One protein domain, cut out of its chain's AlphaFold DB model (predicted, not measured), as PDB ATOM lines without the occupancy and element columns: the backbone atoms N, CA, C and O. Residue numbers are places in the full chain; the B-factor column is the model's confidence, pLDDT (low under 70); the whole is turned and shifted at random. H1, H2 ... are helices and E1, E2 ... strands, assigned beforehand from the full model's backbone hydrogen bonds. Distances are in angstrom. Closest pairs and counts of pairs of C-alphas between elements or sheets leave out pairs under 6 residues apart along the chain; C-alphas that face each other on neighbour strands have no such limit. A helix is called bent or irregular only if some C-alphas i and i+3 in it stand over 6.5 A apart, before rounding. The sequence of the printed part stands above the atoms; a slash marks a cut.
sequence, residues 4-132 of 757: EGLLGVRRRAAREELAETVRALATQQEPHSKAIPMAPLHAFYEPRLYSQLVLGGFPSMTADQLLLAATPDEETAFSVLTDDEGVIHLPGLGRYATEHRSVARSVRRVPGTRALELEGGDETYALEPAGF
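AT A GLANCE: This is residues 4 to 132 of the 757 residues of the protein "M20 family metallopeptidase" of Streptomyces sp. SID9727 (UniProt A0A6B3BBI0). Six short strands make a small, loosely closed barrel, in which the strongly twisted sheet E1, E4, E5, E6 and the hairpin E2 and E3 form the wall, with H4 packed at one end over E1. H3 packs on H4, H2 and the long H1 follow farther from the strands, and residues 4 to 14 of H1 stick out as an arm. The printed part has 129 residues, with four named helices followed by six named strands, a mixed class; both sheets, of order E1 E4 E5 E6 and E2 E3, are antiparallel. The whole is compact, with a radius of gyration of the C-alphas of 15.6 A, but elongated, spanning 52 by 30 by 27 A.

IN THESE COORDINATES: The larger sheet holds E1, residues 78 to 81, E4, residues 104 to 109 and 15.8 A long, E5, residues 115 to 118, and E6, residues 124 to 126, where C-alpha 126 is at (-36.870, -1.014, -2.012). E2 is residues 87 to 90 and E3 residues 94 to 97. H4 is residues 63 to 68, H3 residues 47 to 55, 11.3 A long, and H2 residues 41 to 45. H1, residues 4 to 29, runs 36.7 A from C-alpha 4 at (-8.458, 21.972, 19.875); it has a kink of 40 degrees near residue 11 and is irregular, but only just: C-alphas 9 and 12 are 6.6 A apart.

HOW THE PARTS SIT: E4 is staggered, pairing with E1 over residues 104 to 107, where N 80 and O 105 are 2.8 A apart, and with E5 over 107 to 109, where N 108 and O 117 are 2.8 A apart. E4, E5 and E6 form a meander, each strand the antiparallel neighbour of the one before; N 125 and O 116 are 2.7 A apart. In the hairpin E2 and E3, N 88 and O 96 are 2.8 A apart. Residues 94 to 95 of E3 pair antiparallel with residues 128 to 129, and the closest C-alphas of E1 and E2, Leu 81 and Ile 88, are 6.3 A apart. H4 is on the larger sheet at a height of 8.0 A, over E1 and across the strands at 70 degrees on the local plane. H3 and H4, a helical hairpin, touch at a shallow tilt of 21 degrees, opposite ways; their closest C-alphas, Leu 49 and Leu 66, are 6.0 A apart. H1 touches H3 with residues 22 to 29 alone, at a steep tilt of 62 degrees; the closest C-alphas, Leu 25 and Leu 53, are 6.3 A apart. H1 touches H2 with residues 16 to 23 alone, the closest C-alphas being Ala 19 and Phe 44, 4.8 A. Every O i to N i+4 pair is within hydrogen-bond range in H3 and H4, 19 of 22 in H1 and 0 of 1 in H2, where 2 of 2 O i to N i+3 pairs are.

THE WHOLE: The two farthest C-alphas, Gly 5 and Asp 122, are 54.3 A apart; without residues 4 to 14 the body spans 40 by 33 by 30 A. The printed part has no cut, and the link H1 to H2 is long. Mean pLDDT of the printed part is 76.6, with residues 30 to 40, 57 to 60, 68 to 76 and 121 under 70.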
ATOM      1  N   GLU A   4      -8.339  23.393  20.213       72.12
ATOM      2  CA  GLU A   4      -8.458  21.972  19.875       72.12
ATOM      3  C   GLU A   4      -8.716  21.106  21.120       72.12
ATOM      4  O   GLU A   4      -9.598  20.240  21.116       72.12
ATOM      5  N   GLY A   5      -8.036  21.394  22.233       73.62
ATOM      6  CA  GLY A   5      -8.339  20.802  23.532       73.62
ATOM      7  C   GLY A   5      -9.772  21.092  23.991       73.62
ATOM      8  O   GLY A   5     -10.449  20.201  24.516       73.62
ATOM      9  N   LEU A   6     -10.275  22.301  23.729       74.25
ATOM     10  CA  LEU A   6     -11.660  22.685  24.012       74.25
ATOM     11  C   LEU A   6     -12.668  21.870  23.177       74.25
ATOM     12  O   LEU A   6     -13.637  21.342  23.736       74.25
ATOM     13  N   LEU A   7     -12.412  21.717  21.870       76.56
ATOM     14  CA  LEU A   7     -13.212  20.901  20.944       76.56
ATOM     15  C   LEU A   7     -13.287  19.436  21.393       76.56
ATOM     16  O   LEU A   7     -14.338  18.800  21.267       76.56
ATOM     17  N   GLY A   8     -12.198  18.900  21.947       70.31
ATOM     18  CA  GLY A   8     -12.152  17.539  22.478       70.31
ATOM     19  C   GLY A   8     -12.998  17.334  23.740       70.31
ATOM     20  O   GLY A   8     -13.629  16.287  23.897       70.31
ATOM     21  N   VAL A   9     -13.040  18.324  24.640       72.75
ATOM     22  CA  VAL A   9     -13.651  18.178  25.975       72.75
ATOM     23  C   VAL A   9     -15.119  18.609  26.008       72.75
ATOM     24  O   VAL A   9     -15.963  17.870  26.518       72.75
ATOM     25  N   ARG A  10     -15.450  19.795  25.486       76.50
ATOM     26  CA  ARG A  10     -16.779  20.407  25.684       76.50
ATOM     27  C   ARG A  10     -17.833  19.941  24.692       76.50
ATOM     28  O   ARG A  10     -18.997  19.780  25.056       76.50
ATOM     29  N   ARG A  11     -17.421  19.651  23.458       79.88
ATOM     30  CA  ARG A  11     -18.328  19.287  22.363       79.88
ATOM     31  C   ARG A  11     -19.163  18.050  22.672       79.88
ATOM     32  O   ARG A  11     -20.334  18.005  22.332       79.88
ATOM     33  N   ARG A  12     -18.593  17.045  23.345       76.38
ATOM     34  CA  ARG A  12     -19.336  15.827  23.692       76.38
ATOM     35  C   ARG A  12     -20.533  16.120  24.603       76.38
ATOM     36  O   ARG A  12     -21.615  15.605  24.342       76.38
ATOM     37  N   ALA A  13     -20.339  16.947  25.628       79.06
ATOM     38  CA  ALA A  13     -21.400  17.318  26.561       79.06
ATOM     39  C   ALA A  13     -22.449  18.219  25.891       79.06
ATOM     40  O   ALA A  13     -23.639  17.936  25.984       79.06
ATOM     41  N   ALA A  14     -22.002  19.242  25.150       81.25
ATOM     42  CA  ALA A  14     -22.889  20.146  24.411       81.25
ATOM     43  C   ALA A  14     -23.754  19.388  23.402       81.25
ATOM     44  O   ALA A  14     -24.947  19.643  23.248       81.25
ATOM     45  N   ARG A  15     -23.161  18.385  22.756       79.12
ATOM     46  CA  ARG A  15     -23.900  17.449  21.937       79.12
ATOM     47  C   ARG A  15     -24.956  16.761  22.790       79.12
ATOM     48  O   ARG A  15     -26.129  16.907  22.454       79.12
ATOM     49  N   GLU A  16     -24.588  15.977  23.801       82.12
ATOM     50  CA  GLU A  16     -25.556  15.191  24.588       82.12
ATOM     51  C   GLU A  16     -26.782  16.030  25.013       82.12
ATOM     52  O   GLU A  16     -27.917  15.594  24.821       82.12
ATOM     53  N   GLU A  17     -26.558  17.280  25.411       84.06
ATOM     54  CA  GLU A  17     -27.597  18.267  25.725       84.06
ATOM     55  C   GLU A  17     -28.466  18.699  24.526       84.06
ATOM     56  O   GLU A  17     -29.697  18.740  24.629       84.06
ATOM     57  N   LEU A  18     -27.866  18.984  23.364       81.19
ATOM     58  CA  LEU A  18     -28.603  19.312  22.138       81.19
ATOM     59  C   LEU A  18     -29.541  18.165  21.730       81.19
ATOM     60  O   LEU A  18     -30.712  18.388  21.426       81.19
ATOM     61  N   ALA A  19     -29.051  16.925  21.787       80.94
ATOM     62  CA  ALA A  19     -29.854  15.749  21.470       80.94
ATOM     63  C   ALA A  19     -31.013  15.552  22.454       80.94
ATOM     64  O   ALA A  19     -32.122  15.214  22.039       80.94
ATOM     65  N   GLU A  20     -30.783  15.773  23.750       81.88
ATOM     66  CA  GLU A  20     -31.844  15.735  24.760       81.88
ATOM     67  C   GLU A  20     -32.900  16.821  24.526       81.88
ATOM     68  O   GLU A  20     -34.097  16.549  24.648       81.88
ATOM     69  N   THR A  21     -32.477  18.014  24.107       82.75
ATOM     70  CA  THR A  21     -33.373  19.127  23.769       82.75
ATOM     71  C   THR A  21     -34.263  18.780  22.577       82.75
ATOM     72  O   THR A  21     -35.489  18.871  22.668       82.75
ATOM     73  N   VAL A  22     -33.671  18.299  21.478       80.81
ATOM     74  CA  VAL A  22     -34.416  17.865  20.285       80.81
ATOM     75  C   VAL A  22     -35.364  16.714  20.632       80.81
ATOM     76  O   VAL A  22     -36.523  16.716  20.221       80.81
ATOM     77  N   ARG A  23     -34.924  15.761  21.459       78.75
ATOM     78  CA  ARG A  23     -35.761  14.652  21.933       78.75
ATOM     79  C   ARG A  23     -36.965  15.124  22.750       78.75
ATOM     80  O   ARG A  23     -38.068  14.590  22.587       78.75
ATOM     81  N   ALA A  24     -36.771  16.097  23.637       79.75
ATOM     82  CA  ALA A  24     -37.844  16.674  24.438       79.75
ATOM     83  C   ALA A  24     -38.869  17.406  23.554       79.75
ATOM     84  O   ALA A  24     -40.071  17.178  23.704       79.75
ATOM     85  N   LEU A  25     -38.399  18.200  22.584       80.00
ATOM     86  CA  LEU A  25     -39.253  18.891  21.612       80.00
ATOM     87  C   LEU A  25     -40.043  17.911  20.738       80.00
ATOM     88  O   LEU A  25     -41.256  18.069  20.592       80.00
ATOM     89  N   ALA A  26     -39.389  16.864  20.228       74.94
ATOM     90  CA  ALA A  26     -40.038  15.816  19.440       74.94
ATOM     91  C   ALA A  26     -41.185  15.156  20.225       74.94
ATOM     92  O   ALA A  26     -42.283  14.969  19.707       74.94
ATOM     93  N   THR A  27     -40.949  14.866  21.511       73.06
ATOM     94  CA  THR A  27     -41.949  14.253  22.400       73.06
ATOM     95  C   THR A  27     -43.142  15.182  22.645       73.06
ATOM     96  O   THR A  27     -44.276  14.720  22.767       73.06
ATOM     97  N   GLN A  28     -42.905  16.494  22.734       74.69
ATOM     98  CA  GLN A  28     -43.949  17.488  22.980       74.69
ATOM     99  C   GLN A  28     -44.844  17.727  21.755       74.69
ATOM    100  O   GLN A  28     -46.048  17.929  21.920       74.69
ATOM    101  N   GLN A  29     -44.268  17.736  20.549       71.56
ATOM    102  CA  GLN A  29     -44.987  18.077  19.316       71.56
ATOM    103  C   GLN A  29     -45.813  16.911  18.742       71.56
ATOM    104  O   GLN A  29     -46.817  17.166  18.083       71.56
ATOM    105  N   GLU A  30     -45.475  15.653  19.055       63.34
ATOM    106  CA  GLU A  30     -46.165  14.452  18.540       63.34
ATOM    107  C   GLU A  30     -46.728  13.542  19.661       63.34
ATOM    108  O   GLU A  30     -46.348  12.368  19.774       63.34
ATOM    109  N   PRO A  31     -47.674  14.022  20.500       51.59
ATOM    110  CA  PRO A  31     -48.172  13.292  21.676       51.59
ATOM    111  C   PRO A  31     -48.974  12.016  21.350       51.59
ATOM    112  O   PRO A  31     -49.331  11.266  22.261       51.59
ATOM    113  N   HIS A  32     -49.294  11.775  20.073       48.41
ATOM    114  CA  HIS A  32     -50.055  10.613  19.599       48.41
ATOM    115  C   HIS A  32     -49.195   9.530  18.927       48.41
ATOM    116  O   HIS A  32     -49.724   8.455  18.625       48.41
ATOM    117  N   SER A  33     -47.895   9.767  18.728       50.41
ATOM    118  CA  SER A  33     -46.972   8.731  18.261       50.41
ATOM    119  C   SER A  33     -46.725   7.714  19.385       50.41
ATOM    120  O   SER A  33     -46.626   8.054  20.567       50.41
ATOM    121  N   LYS A  34     -46.689   6.419  19.043       52.94
ATOM    122  CA  LYS A  34     -46.187   5.376  19.953       52.94
ATOM    123  C   LYS A  34     -44.800   5.836  20.409       52.94
ATOM    124  O   LYS A  34     -44.032   6.224  19.544       52.94
ATOM    125  N   ALA A  35     -44.540   5.829  21.723       51.97
ATOM    126  CA  ALA A  35     -43.313   6.323  22.362       51.97
ATOM    127  C   ALA A  35     -42.129   6.401  21.391       51.97
ATOM    128  O   ALA A  35     -41.702   5.347  20.917       51.97
ATOM    129  N   ILE A  36     -41.639   7.621  21.105       53.31
ATOM    130  CA  ILE A  36     -40.449   7.835  20.269       53.31
ATOM    131  C   ILE A  36     -39.425   6.767  20.665       53.31
ATOM    132  O   ILE A  36     -39.103   6.688  21.862       53.31
ATOM    133  N   PRO A  37     -38.968   5.921  19.722       55.44
ATOM    134  CA  PRO A  37     -38.065   4.824  20.028       55.44
ATOM    135  C   PRO A  37     -36.888   5.291  20.885       55.44
ATOM    136  O   PRO A  37     -36.515   6.469  20.870       55.44
ATOM    137  N   MET A  38     -36.252   4.375  21.620       58.91
ATOM    138  CA  MET A  38     -34.944   4.643  22.236       58.91
ATOM    139  C   MET A  38     -33.884   4.772  21.128       58.91
ATOM    140  O   MET A  38     -33.017   3.914  20.971       58.91
ATOM    141  N   ALA A  39     -33.986   5.833  20.328       63.59
ATOM    142  CA  ALA A  39     -33.077   6.143  19.251       63.59
ATOM    143  C   ALA A  39     -31.707   6.501  19.845       63.59
ATOM    144  O   ALA A  39     -31.633   7.115  20.919       63.59
ATOM    145  N   PRO A  40     -30.605   6.121  19.185       69.00
ATOM    146  CA  PRO A  40     -29.281   6.541  19.608       69.00
ATOM    147  C   PRO A  40     -29.169   8.069  19.580       69.00
ATOM    148  O   PRO A  40     -29.761   8.718  18.723       69.00
ATOM    149  N   LEU A  41     -28.328   8.634  20.449       70.69
ATOM    150  CA  LEU A  41     -28.115  10.084  20.569       70.69
ATOM    151  C   LEU A  41     -27.910  10.782  19.210       70.69
ATOM    152  O   LEU A  41     -28.454  11.851  18.968       70.69
ATOM    153  N   HIS A  42     -27.169  10.147  18.293       72.50
ATOM    154  CA  HIS A  42     -26.849  10.721  16.985       72.50
ATOM    155  C   HIS A  42     -28.072  10.978  16.081       72.50
ATOM    156  O   HIS A  42     -27.957  11.806  15.184       72.50
ATOM    157  N   ALA A  43     -29.203  10.301  16.319       73.19
ATOM    158  CA  ALA A  43     -30.468  10.495  15.601       73.19
ATOM    159  C   ALA A  43     -31.019  11.914  15.769       73.19
ATOM    160  O   ALA A  43     -31.606  12.486  14.858       73.19
ATOM    161  N   PHE A  44     -30.807  12.482  16.953       74.62
ATOM    162  CA  PHE A  44     -31.343  13.777  17.342       74.62
ATOM    163  C   PHE A  44     -30.469  14.957  16.874       74.62
ATOM    164  O   PHE A  44     -30.794  16.095  17.182       74.62
ATOM    165  N   TYR A  45     -29.400  14.698  16.105       76.56
ATOM    166  CA  TYR A  45     -28.632  15.728  15.373       76.56
ATOM    167  C   TYR A  45     -28.931  15.723  13.886       76.56
ATOM    168  O   TYR A  45     -28.151  16.274  13.115       76.56
ATOM    169  N   GLU A  46     -29.981  15.033  13.448       85.75
ATOM    170  CA  GLU A  46     -30.317  15.109  12.041       85.75
ATOM    171  C   GLU A  46     -30.723  16.556  11.702       85.75
ATOM    172  O   GLU A  46     -31.687  17.050  12.301       85.75
ATOM    173  N   PRO A  47     -30.025  17.256  10.782       88.12
ATOM    174  CA  PRO A  47     -30.207  18.697  10.587       88.12
ATOM    175  C   PRO A  47     -31.649  19.075  10.237       88.12
ATOM    176  O   PRO A  47     -32.180  20.073  10.723       88.12
ATOM    177  N   ARG A  48     -32.331  18.220   9.468       87.06
ATOM    178  CA  ARG A  48     -33.737  18.412   9.077       87.06
ATOM    179  C   ARG A  48     -34.686  18.267  10.267       87.06
ATOM    180  O   ARG A  48     -35.649  19.021  10.376       87.06
ATOM    181  N   LEU A  49     -34.394  17.340  11.184       84.00
ATOM    182  CA  LEU A  49     -35.169  17.157  12.416       84.00
ATOM    183  C   LEU A  49     -34.988  18.353  13.350       84.00
ATOM    184  O   LEU A  49     -35.970  18.857  13.897       84.00
ATOM    185  N   TYR A  50     -33.747  18.822  13.494       82.50
ATOM    186  CA  TYR A  50     -33.437  20.026  14.254       82.50
ATOM    187  C   TYR A  50     -34.201  21.233  13.695       82.50
ATOM    188  O   TYR A  50     -34.968  21.864  14.422       82.50
ATOM    189  N   SER A  51     -34.082  21.493  12.389       84.50
ATOM    190  CA  SER A  51     -34.785  22.586  11.711       84.50
ATOM    191  C   SER A  51     -36.299  22.498  11.904       84.50
ATOM    192  O   SER A  51     -36.939  23.497  12.226       84.50
ATOM    193  N   GLN A  52     -36.891  21.313  11.736       82.38
ATOM    194  CA  GLN A  52     -38.335  21.139  11.870       82.38
ATOM    195  C   GLN A  52     -38.831  21.465  13.281       82.38
ATOM    196  O   GLN A  52     -39.812  22.193  13.437       82.38
ATOM    197  N   LEU A  53     -38.174  20.905  14.298       79.50
ATOM    198  CA  LEU A  53     -38.646  20.982  15.679       79.50
ATOM    199  C   LEU A  53     -38.334  22.325  16.336       79.50
ATOM    200  O   LEU A  53     -39.131  22.792  17.151       79.50
ATOM    201  N   VAL A  54     -37.190  22.926  16.000       75.44
ATOM    202  CA  VAL A  54     -36.700  24.152  16.640       75.44
ATOM    203  C   VAL A  54     -37.216  25.403  15.934       75.44
ATOM    204  O   VAL A  54     -37.647  26.334  16.611       75.44
ATOM    205  N   LEU A  55     -37.208  25.441  14.597       70.94
ATOM    206  CA  LEU A  55     -37.617  26.638  13.852       70.94
ATOM    207  C   LEU A  55     -39.125  26.679  13.559       70.94
ATOM    208  O   LEU A  55     -39.715  27.758  13.559       70.94
ATOM    209  N   GLY A  56     -39.762  25.520  13.348       71.06
ATOM    210  CA  GLY A  56     -41.186  25.417  13.002       71.06
ATOM    211  C   GLY A  56     -41.555  26.050  11.646       71.06
ATOM    212  O   GLY A  56     -40.739  26.666  10.976       71.06
ATOM    213  N   GLY A  57     -42.807  25.880  11.200       65.50
ATOM    214  CA  GLY A  57     -43.348  26.601  10.030       65.50
ATOM    215  C   GLY A  57     -42.971  26.075   8.633       65.50
ATOM    216  O   GLY A  57     -43.470  26.610   7.644       65.50
ATOM    217  N   PHE A  58     -42.162  25.019   8.532       68.19
ATOM    218  CA  PHE A  58     -41.796  24.366   7.266       68.19
ATOM    219  C   PHE A  58     -42.835  23.310   6.814       68.19
ATOM    220  O   PHE A  58     -43.596  22.808   7.650       68.19
ATOM    221  N   PRO A  59     -42.892  22.943   5.513       66.00
ATOM    222  CA  PRO A  59     -43.708  21.824   5.027       66.00
ATOM    223  C   PRO A  59     -43.436  20.541   5.832       66.00
ATOM    224  O   PRO A  59     -42.288  20.229   6.140       66.00
ATOM    225  N   SER A  60     -44.483  19.793   6.194       66.12
ATOM    226  CA  SER A  60     -44.355  18.705   7.172       66.12
ATOM    227  C   SER A  60     -43.730  17.443   6.568       66.12
ATOM    228  O   SER A  60     -44.425  16.714   5.873       66.12
ATOM    229  N   MET A  61     -42.480  17.107   6.890       75.50
ATOM    230  CA  MET A  61     -42.100  15.692   7.052       75.50
ATOM    231  C   MET A  61     -42.594  15.224   8.428       75.50
ATOM    232  O   MET A  61     -42.846  16.047   9.306       75.50
ATOM    233  N   THR A  62     -42.807  13.930   8.653       74.31
ATOM    234  CA  THR A  62     -43.154  13.466  10.007       74.31
ATOM    235  C   THR A  62     -41.874  13.349  10.841       74.31
ATOM    236  O   THR A  62     -40.831  12.940  10.326       74.31
ATOM    237  N   ALA A  63     -41.933  13.675  12.137       74.19
ATOM    238  CA  ALA A  63     -40.791  13.460  13.032       74.19
ATOM    239  C   ALA A  63     -40.347  11.983  13.014       74.19
ATOM    240  O   ALA A  63     -39.153  11.693  12.995       74.19
ATOM    241  N   ASP A  64     -41.309  11.061  12.909       73.81
ATOM    242  CA  ASP A  64     -41.071   9.627  12.740       73.81
ATOM    243  C   ASP A  64     -40.239   9.301  11.487       73.81
ATOM    244  O   ASP A  64     -39.314   8.498  11.567       73.81
ATOM    245  N   GLN A  65     -40.521   9.936  10.341       80.88
ATOM    246  CA  GLN A  65     -39.777   9.741   9.090       80.88
ATOM    247  C   GLN A  65     -38.314  10.180   9.220       80.88
ATOM    248  O   GLN A  65     -37.423   9.507   8.702       80.88
ATOM    249  N   LEU A  66     -38.064  11.289   9.918       81.44
ATOM    250  CA  LEU A  66     -36.714  11.809  10.144       81.44
ATOM    251  C   LEU A  66     -35.945  10.988  11.192       81.44
ATOM    252  O   LEU A  66     -34.748  10.759  11.039       81.44
ATOM    253  N   LEU A  67     -36.629  10.486  12.226       74.94
ATOM    254  CA  LEU A  67     -36.035   9.645  13.272       74.94
ATOM    255  C   LEU A  67     -35.729   8.216  12.797       74.94
ATOM    256  O   LEU A  67     -34.764   7.604  13.261       74.94
ATOM    257  N   LEU A  68     -36.519   7.691  11.857       68.50
ATOM    258  CA  LEU A  68     -36.391   6.335  11.318       68.50
ATOM    259  C   LEU A  68     -35.003   6.026  10.739       68.50
ATOM    260  O   LEU A  68     -34.522   4.895  10.823       68.50
ATOM    261  N   ALA A  69     -34.359   7.036  10.161       61.53
ATOM    262  CA  ALA A  69     -32.990   6.999   9.655       61.53
ATOM    263  C   ALA A  69     -31.987   6.346  10.620       61.53
ATOM    264  O   ALA A  69     -31.046   5.663  10.207       61.53
ATOM    265  N   ALA A  70     -32.194   6.565  11.918       58.66
ATOM    266  CA  ALA A  70     -31.207   6.325  12.955       58.66
ATOM    267  C   ALA A  70     -31.627   5.253  13.977       58.66
ATOM    268  O   ALA A  70     -30.853   4.935  14.883       58.66
ATOM    269  N   THR A  71     -32.820   4.662  13.840       61.66
ATOM    270  CA  THR A  71     -33.283   3.572  14.707       61.66
ATOM    271  C   THR A  71     -32.945   2.194  14.107       61.66
ATOM    272  O   THR A  71     -33.037   1.992  12.889       61.66
ATOM    273  N   PRO A  72     -32.493   1.219  14.925       54.94
ATOM    274  CA  PRO A  72     -32.329  -0.164  14.477       54.94
ATOM    275  C   PRO A  72     -33.689  -0.781  14.117       54.94
ATOM    276  O   PRO A  72     -34.702  -0.297  14.600       54.94
ATOM    277  N   ASP A  73     -33.693  -1.823  13.272       58.47
ATOM    278  CA  ASP A  73     -34.869  -2.520  12.712       58.47
ATOM    279  C   ASP A  73     -35.987  -2.797  13.744       58.47
ATOM    280  O   ASP A  73     -36.076  -3.886  14.312       58.47
ATOM    281  N   GLU A  74     -36.853  -1.818  13.999       56.28
ATOM    282  CA  GLU A  74     -38.040  -2.009  14.823       56.28
ATOM    283  C   GLU A  74     -39.208  -2.481  13.946       56.28
ATOM    284  O   GLU A  74     -39.451  -1.958  12.858       56.28
ATOM    285  N   GLU A  75     -39.967  -3.468  14.434       57.59
ATOM    286  CA  GLU A  75     -41.183  -3.984  13.778       57.59
ATOM    287  C   GLU A  75     -42.368  -2.993  13.835       57.59
ATOM    288  O   GLU A  75     -43.469  -3.289  13.360       57.59
ATOM    289  N   THR A  76     -42.175  -1.826  14.451       67.12
ATOM    290  CA  THR A  76     -43.204  -0.814  14.678       67.12
ATOM    291  C   THR A  76     -43.480  -0.023  13.400       67.12
ATOM    292  O   THR A  76     -42.568   0.528  12.796       67.12
ATOM    293  N   ALA A  77     -44.750   0.050  12.991       74.19
ATOM    294  CA  ALA A  77     -45.164   0.906  11.881       74.19
ATOM    295  C   ALA A  77     -45.055   2.395  12.255       74.19
ATOM    296  O   ALA A  77     -45.397   2.772  13.382       74.19
ATOM    297  N   PHE A  78     -44.617   3.213  11.301       75.75
ATOM    298  CA  PHE A  78     -44.406   4.654  11.419       75.75
ATOM    299  C   PHE A  78     -44.936   5.380  10.181       75.75
ATOM    300  O   PHE A  78     -45.091   4.795   9.105       75.75
ATOM    301  N   SER A  79     -45.225   6.672  10.332       79.06
ATOM    302  CA  SER A  79     -45.767   7.488   9.247       79.06
ATOM    303  C   SER A  79     -44.648   8.065   8.381       79.06
ATOM    304  O   SER A  79     -43.702   8.636   8.914       79.06
ATOM    305  N   VAL A  80     -44.774   7.966   7.058       82.62
ATOM    306  CA  VAL A  80     -43.922   8.638   6.064       82.62
ATOM    307  C   VAL A  80     -44.772   9.503   5.141       82.62
ATOM    308  O   VAL A  80     -45.905   9.138   4.817       82.62
ATOM    309  N   LEU A  81     -44.221  10.632   4.694       85.75
ATOM    310  CA  LEU A  81     -44.827  11.507   3.698       85.75
ATOM    311  C   LEU A  81     -44.023  11.466   2.392       85.75
ATOM    312  O   LEU A  81     -42.806  11.651   2.388       85.75
ATOM    313  N   THR A  82     -44.720  11.243   1.278       86.50
ATOM    314  CA  THR A  82     -44.173  11.453  -0.071       86.50
ATOM    315  C   THR A  82     -44.175  12.945  -0.401       86.50
ATOM    316  O   THR A  82     -45.204  13.595  -0.191       86.50
ATOM    317  N   ASP A  83     -43.103  13.470  -0.982       85.81
ATOM    318  CA  ASP A  83     -43.067  14.843  -1.496       85.81
ATOM    319  C   ASP A  83     -44.015  15.056  -2.707       85.81
ATOM    320  O   ASP A  83     -44.833  14.198  -3.069       85.81
ATOM    321  N   ASP A  84     -43.973  16.245  -3.305       84.06
ATOM    322  CA  ASP A  84     -44.765  16.632  -4.480       84.06
ATOM    323  C   ASP A  84     -44.318  15.934  -5.779       84.06
ATOM    324  O   ASP A  84     -45.097  15.826  -6.739       84.06
ATOM    325  N   GLU A  85     -43.107  15.378  -5.799       84.62
ATOM    326  CA  GLU A  85     -42.608  14.495  -6.852       84.62
ATOM    327  C   GLU A  85     -42.971  13.021  -6.626       84.62
ATOM    328  O   GLU A  85     -42.854  12.218  -7.554       84.62
ATOM    329  N   GLY A  86     -43.479  12.675  -5.442       86.88
ATOM    330  CA  GLY A  86     -43.818  11.307  -5.058       86.88
ATOM    331  C   GLY A  86     -42.631  10.538  -4.483       86.88
ATOM    332  O   GLY A  86     -42.586   9.315  -4.580       86.88
ATOM    333  N   VAL A  87     -41.648  11.220  -3.901       87.81
ATOM    334  CA  VAL A  87     -40.464  10.602  -3.305       87.81
ATOM    335  C   VAL A  87     -40.552  10.610  -1.784       87.81
ATOM    336  O   VAL A  87     -40.900  11.605  -1.151       87.81
ATOM    337  N   ILE A  88     -40.233   9.467  -1.184       86.25
ATOM    338  CA  ILE A  88     -39.991   9.328   0.250       86.25
ATOM    339  C   ILE A  88     -38.483   9.429   0.443       86.25
ATOM    340  O   ILE A  88     -37.755   8.537   0.003       86.25
ATOM    341  N   HIS A  89     -38.013  10.493   1.091       85.06
ATOM    342  CA  HIS A  89     -36.613  10.618   1.507       85.06
ATOM    343  C   HIS A  89     -36.477  10.228   2.976       85.06
ATOM    344  O   HIS A  89     -37.190  10.757   3.831       85.06
ATOM    345  N   LEU A  90     -35.556   9.311   3.259       84.12
ATOM    346  CA  LEU A  90     -35.158   8.909   4.603       84.12
ATOM    347  C   LEU A  90     -33.676   9.264   4.773       84.12
ATOM    348  O   LEU A  90     -32.836   8.535   4.228       84.12
ATOM    349  N   PRO A  91     -33.350  10.368   5.479       82.06
ATOM    350  CA  PRO A  91     -31.966  10.792   5.684       82.06
ATOM    351  C   PRO A  91     -31.092   9.621   6.143       82.06
ATOM    352  O   PRO A  91     -31.546   8.745   6.870       82.06
ATOM    353  N   GLY A  92     -29.872   9.510   5.638       79.56
ATOM    354  CA  GLY A  92     -28.933   8.432   5.956       79.56
ATOM    355  C   GLY A  92     -29.330   7.002   5.535       79.56
ATOM    356  O   GLY A  92     -28.485   6.105   5.566       79.56
ATOM    357  N   LEU A  93     -30.571   6.732   5.119       80.12
ATOM    358  CA  LEU A  93     -31.002   5.387   4.720       80.12
ATOM    359  C   LEU A  93     -31.178   5.262   3.208       80.12
ATOM    360  O   LEU A  93     -30.730   4.271   2.619       80.12
ATOM    361  N   GLY A  94     -31.800   6.259   2.583       86.19
ATOM    362  CA  GLY A  94     -32.070   6.251   1.155       86.19
ATOM    363  C   GLY A  94     -33.417   6.852   0.782       86.19
ATOM    364  O   GLY A  94     -34.076   7.511   1.583       86.19
ATOM    365  N   ARG A  95     -33.841   6.601  -0.454       87.62
ATOM    366  CA  ARG A  95     -35.082   7.154  -1.003       87.62
ATOM    367  C   ARG A  95     -35.884   6.142  -1.803       87.62
ATOM    368  O   ARG A  95     -35.350   5.139  -2.263       87.62
ATOM    369  N   TYR A  96     -37.160   6.434  -2.014       87.94
ATOM    370  CA  TYR A  96     -38.026   5.648  -2.886       87.94
ATOM    371  C   TYR A  96     -39.009   6.538  -3.636       87.94
ATOM    372  O   TYR A  96     -39.657   7.382  -3.023       87.94
ATOM    373  N   ALA A  97     -39.132   6.333  -4.948       87.81
ATOM    374  CA  ALA A  97     -40.094   7.029  -5.791       87.81
ATOM    375  C   ALA A  97     -41.369   6.195  -5.980       87.81
ATOM    376  O   ALA A  97     -41.312   5.003  -6.277       87.81
ATOM    377  N   THR A  98     -42.523   6.840  -5.849       84.94
ATOM    378  CA  THR A  98     -43.855   6.268  -6.043       84.94
ATOM    379  C   THR A  98     -44.724   7.192  -6.895       84.94
ATOM    380  O   THR A  98     -44.452   8.379  -7.054       84.94
ATOM    381  N   GLU A  99     -45.793   6.648  -7.475       84.50
ATOM    382  CA  GLU A  99     -46.793   7.434  -8.204       84.50
ATOM    383  C   GLU A  99     -47.673   8.292  -7.279       84.50
ATOM    384  O   GLU A  99     -48.341   9.226  -7.729       84.50
ATOM    385  N   HIS A 100     -47.681   7.985  -5.980       83.81
ATOM    386  CA  HIS A 100     -48.455   8.720  -4.993       83.81
ATOM    387  C   HIS A 100     -47.701   9.959  -4.502       83.81
ATOM    388  O   HIS A 100     -46.595   9.854  -3.988       83.81
ATOM    389  N   ARG A 101     -48.326  11.133  -4.631       87.06
ATOM    390  CA  ARG A 101     -47.731  12.437  -4.301       87.06
ATOM    391  C   ARG A 101     -48.435  13.067  -3.112       87.06
ATOM    392  O   ARG A 101     -49.663  13.007  -3.041       87.06
ATOM    393  N   SER A 102     -47.673  13.691  -2.216       82.81
ATOM    394  CA  SER A 102     -48.198  14.411  -1.045       82.81
ATOM    395  C   SER A 102     -49.168  13.591  -0.177       82.81
ATOM    396  O   SER A 102     -50.155  14.119   0.338       82.81
ATOM    397  N   VAL A 103     -48.919  12.286  -0.021       84.00
ATOM    398  CA  VAL A 103     -49.732  11.392   0.813       84.00
ATOM    399  C   VAL A 103     -48.941  10.844   1.993       84.00
ATOM    400  O   VAL A 103     -47.781  10.457   1.861       84.00
ATOM    401  N   ALA A 104     -49.604  10.762   3.147       84.56
ATOM    402  CA  ALA A 104     -49.085  10.033   4.295       84.56
ATOM    403  C   ALA A 104     -49.366   8.532   4.136       84.56
ATOM    404  O   ALA A 104     -50.442   8.118   3.671       84.56
ATOM    405  N   ARG A 105     -48.397   7.707   4.526       81.38
ATOM    406  CA  ARG A 105     -48.492   6.246   4.543       81.38
ATOM    407  C   ARG A 105     -47.893   5.713   5.835       81.38
ATOM    408  O   ARG A 105     -46.874   6.214   6.290       81.38
ATOM    409  N   SER A 106     -48.522   4.690   6.402       84.44
ATOM    410  CA  SER A 106     -47.962   3.936   7.522       84.44
ATOM    411  C   SER A 106     -47.157   2.770   6.960       84.44
ATOM    412  O   SER A 106     -47.700   1.954   6.211       84.44
ATOM    413  N   VAL A 107     -45.862   2.718   7.254       82.69
ATOM    414  CA  VAL A 107     -44.942   1.694   6.744       82.69
ATOM    415  C   VAL A 107     -44.122   1.104   7.889       82.69
ATOM    416  O   VAL A 107     -43.988   1.712   8.947       82.69
ATOM    417  N   ARG A 108     -43.573  -0.093   7.693       82.12
ATOM    418  CA  ARG A 108     -42.658  -0.766   8.624       82.12
ATOM    419  C   ARG A 108     -41.359  -1.131   7.914       82.12
ATOM    420  O   ARG A 108     -41.368  -1.416   6.719       82.12
ATOM    421  N   ARG A 109     -40.234  -1.136   8.627       79.62
ATOM    422  CA  ARG A 109     -38.946  -1.533   8.045       79.62
ATOM    423  C   ARG A 109     -38.879  -3.053   7.938       79.62
ATOM    424  O   ARG A 109     -39.213  -3.752   8.889       79.62
ATOM    425  N   VAL A 110     -38.447  -3.569   6.790       81.69
ATOM    426  CA  VAL A 110     -38.240  -5.010   6.606       81.69
ATOM    427  C   VAL A 110     -36.880  -5.384   7.222       81.69
ATOM    428  O   VAL A 110     -35.852  -4.937   6.698       81.69
ATOM    429  N   PRO A 111     -36.837  -6.188   8.306       78.75
ATOM    430  CA  PRO A 111     -35.608  -6.441   9.060       78.75
ATOM    431  C   PRO A 111     -34.466  -6.984   8.196       78.75
ATOM    432  O   PRO A 111     -34.672  -7.855   7.349       78.75
ATOM    433  N   GLY A 112     -33.248  -6.481   8.411       75.62
ATOM    434  CA  GLY A 112     -32.057  -6.891   7.664       75.62
ATOM    435  C   GLY A 112     -32.019  -6.440   6.199       75.62
ATOM    436  O   GLY A 112     -31.122  -6.848   5.462       75.62
ATOM    437  N   THR A 113     -32.961  -5.598   5.760       79.38
ATOM    438  CA  THR A 113     -33.019  -5.075   4.388       79.38
ATOM    439  C   THR A 113     -33.154  -3.548   4.368       79.38
ATOM    440  O   THR A 113     -33.463  -2.911   5.374       79.38
ATOM    441  N   ARG A 114     -32.924  -2.938   3.198       80.06
ATOM    442  CA  ARG A 114     -33.240  -1.524   2.925       80.06
ATOM    443  C   ARG A 114     -34.593  -1.411   2.225       80.06
ATOM    444  O   ARG A 114     -34.689  -0.824   1.151       80.06
ATOM    445  N   ALA A 115     -35.613  -2.046   2.791       83.88
ATOM    446  CA  ALA A 115     -36.963  -2.001   2.255       83.88
ATOM    447  C   ALA A 115     -37.980  -1.580   3.319       83.88
ATOM    448  O   ALA A 115     -37.822  -1.869   4.508       83.88
ATOM    449  N   LEU A 116     -39.023  -0.892   2.865       84.69
ATOM    450  CA  LEU A 116     -40.184  -0.500   3.654       84.69
ATOM    451  C   LEU A 116     -41.382  -1.319   3.186       84.69
ATOM    452  O   LEU A 116     -41.578  -1.481   1.990       84.69
ATOM    453  N   GLU A 117     -42.203  -1.815   4.092       86.81
ATOM    454  CA  GLU A 117     -43.434  -2.533   3.770       86.81
ATOM    455  C   GLU A 117     -44.632  -1.715   4.244       86.81
ATOM    456  O   GLU A 117     -44.634  -1.215   5.371       86.81
ATOM    457  N   LEU A 118     -45.649  -1.558   3.396       84.75
ATOM    458  CA  LEU A 118     -46.879  -0.865   3.769       84.75
ATOM    459  C   LEU A 118     -47.595  -1.631   4.893       84.75
ATOM    460  O   LEU A 118     -47.671  -2.863   4.874       84.75
ATOM    461  N   GLU A 119     -48.144  -0.913   5.873       76.69
ATOM    462  CA  GLU A 119     -48.934  -1.528   6.939       76.69
ATOM    463  C   GLU A 119     -50.149  -2.261   6.335       76.69
ATOM    464  O   GLU A 119     -51.049  -1.642   5.772       76.69
ATOM    465  N   GLY A 120     -50.147  -3.598   6.415       73.56
ATOM    466  CA  GLY A 120     -51.115  -4.469   5.734       73.56
ATOM    467  C   GLY A 120     -50.483  -5.511   4.800       73.56
ATOM    468  O   GLY A 120     -51.130  -6.513   4.519       73.56
ATOM    469  N   GLY A 121     -49.210  -5.337   4.410       69.75
ATOM    470  CA  GLY A 121     -48.402  -6.334   3.685       69.75
ATOM    471  C   GLY A 121     -48.610  -6.393   2.166       69.75
ATOM    472  O   GLY A 121     -48.060  -7.274   1.510       69.75
ATOM    473  N   ASP A 122     -49.393  -5.474   1.598       71.50
ATOM    474  CA  ASP A 122     -49.748  -5.500   0.173       71.50
ATOM    475  C   ASP A 122     -48.641  -4.938  -0.746       71.50
ATOM    476  O   ASP A 122     -48.608  -5.254  -1.935       71.50
ATOM    477  N   GLU A 123     -47.707  -4.135  -0.215       80.75
ATOM    478  CA  GLU A 123     -46.652  -3.463  -0.990       80.75
ATOM    479  C   GLU A 123     -45.315  -3.400  -0.232       80.75
ATOM    480  O   GLU A 123     -45.277  -3.195   0.981       80.75
ATOM    481  N   THR A 124     -44.198  -3.546  -0.958       85.06
ATOM    482  CA  THR A 124     -42.830  -3.391  -0.434       85.06
ATOM    483  C   THR A 124     -42.013  -2.461  -1.330       85.06
ATOM    484  O   THR A 124     -41.937  -2.657  -2.541       85.06
ATOM    485  N   TYR A 125     -41.372  -1.470  -0.722       83.88
ATOM    486  CA  TYR A 125     -40.602  -0.403  -1.345       83.88
ATOM    487  C   TYR A 125     -39.108  -0.625  -1.091       83.88
ATOM    488  O   TYR A 125     -38.657  -0.542   0.048       83.88
ATOM    489  N   ALA A 126     -38.325  -0.916  -2.130       87.62
ATOM    490  CA  ALA A 126     -36.870  -1.014  -2.012       87.62
ATOM    491  C   ALA A 126     -36.239   0.383  -2.107       87.62
ATOM    492  O   ALA A 126     -36.463   1.087  -3.089       87.62
ATOM    493  N   LEU A 127     -35.455   0.780  -1.102       87.25
ATOM    494  CA  LEU A 127     -34.817   2.094  -1.066       87.25
ATOM    495  C   LEU A 127     -33.572   2.129  -1.962       87.25
ATOM    496  O   LEU A 127     -32.680   1.283  -1.845       87.25
ATOM    497  N   GLU A 128     -33.474   3.162  -2.793       86.81
ATOM    498  CA  GLU A 128     -32.215   3.586  -3.396       86.81
ATOM    499  C   GLU A 128     -31.287   4.107  -2.289       86.81
ATOM    500  O   GLU A 128     -31.712   4.945  -1.492       86.81
ATOM    501  N   PRO A 129     -30.040   3.623  -2.196       84.88
ATOM    502  CA  PRO A 129     -29.144   3.963  -1.100       84.88
ATOM    503  C   PRO A 129     -28.720   5.437  -1.135       84.88
ATOM    504  O   PRO A 129     -28.405   5.962  -2.198       84.88
ATOM    505  N   ALA A 130     -28.637   6.074   0.038       83.19
ATOM    506  CA  ALA A 130     -28.022   7.395   0.165       83.19
ATOM    507  C   ALA A 130     -26.509   7.338  -0.125       83.19
ATOM    508  O   ALA A 130     -25.839   6.355   0.222       83.19
ATOM    509  N   GLY A 131     -25.983   8.391  -0.756       85.56
ATOM    510  CA  GLY A 131     -24.552   8.596  -0.963       85.56
ATOM    511  C   GLY A 131     -23.882   9.149   0.296       85.56
ATOM    512  O   GLY A 131     -24.472   9.954   1.014       85.56
ATOM    513  N   PHE A 132     -22.647   8.726   0.562       90.06
ATOM    514  CA  PHE A 132     -21.877   9.162   1.728       90.06
ATOM    515  C   PHE A 132     -20.468   9.569   1.333       90.06
ATOM    516  O   PHE A 132     -19.857   8.938   0.465       90.06
TER     517      PHE A 132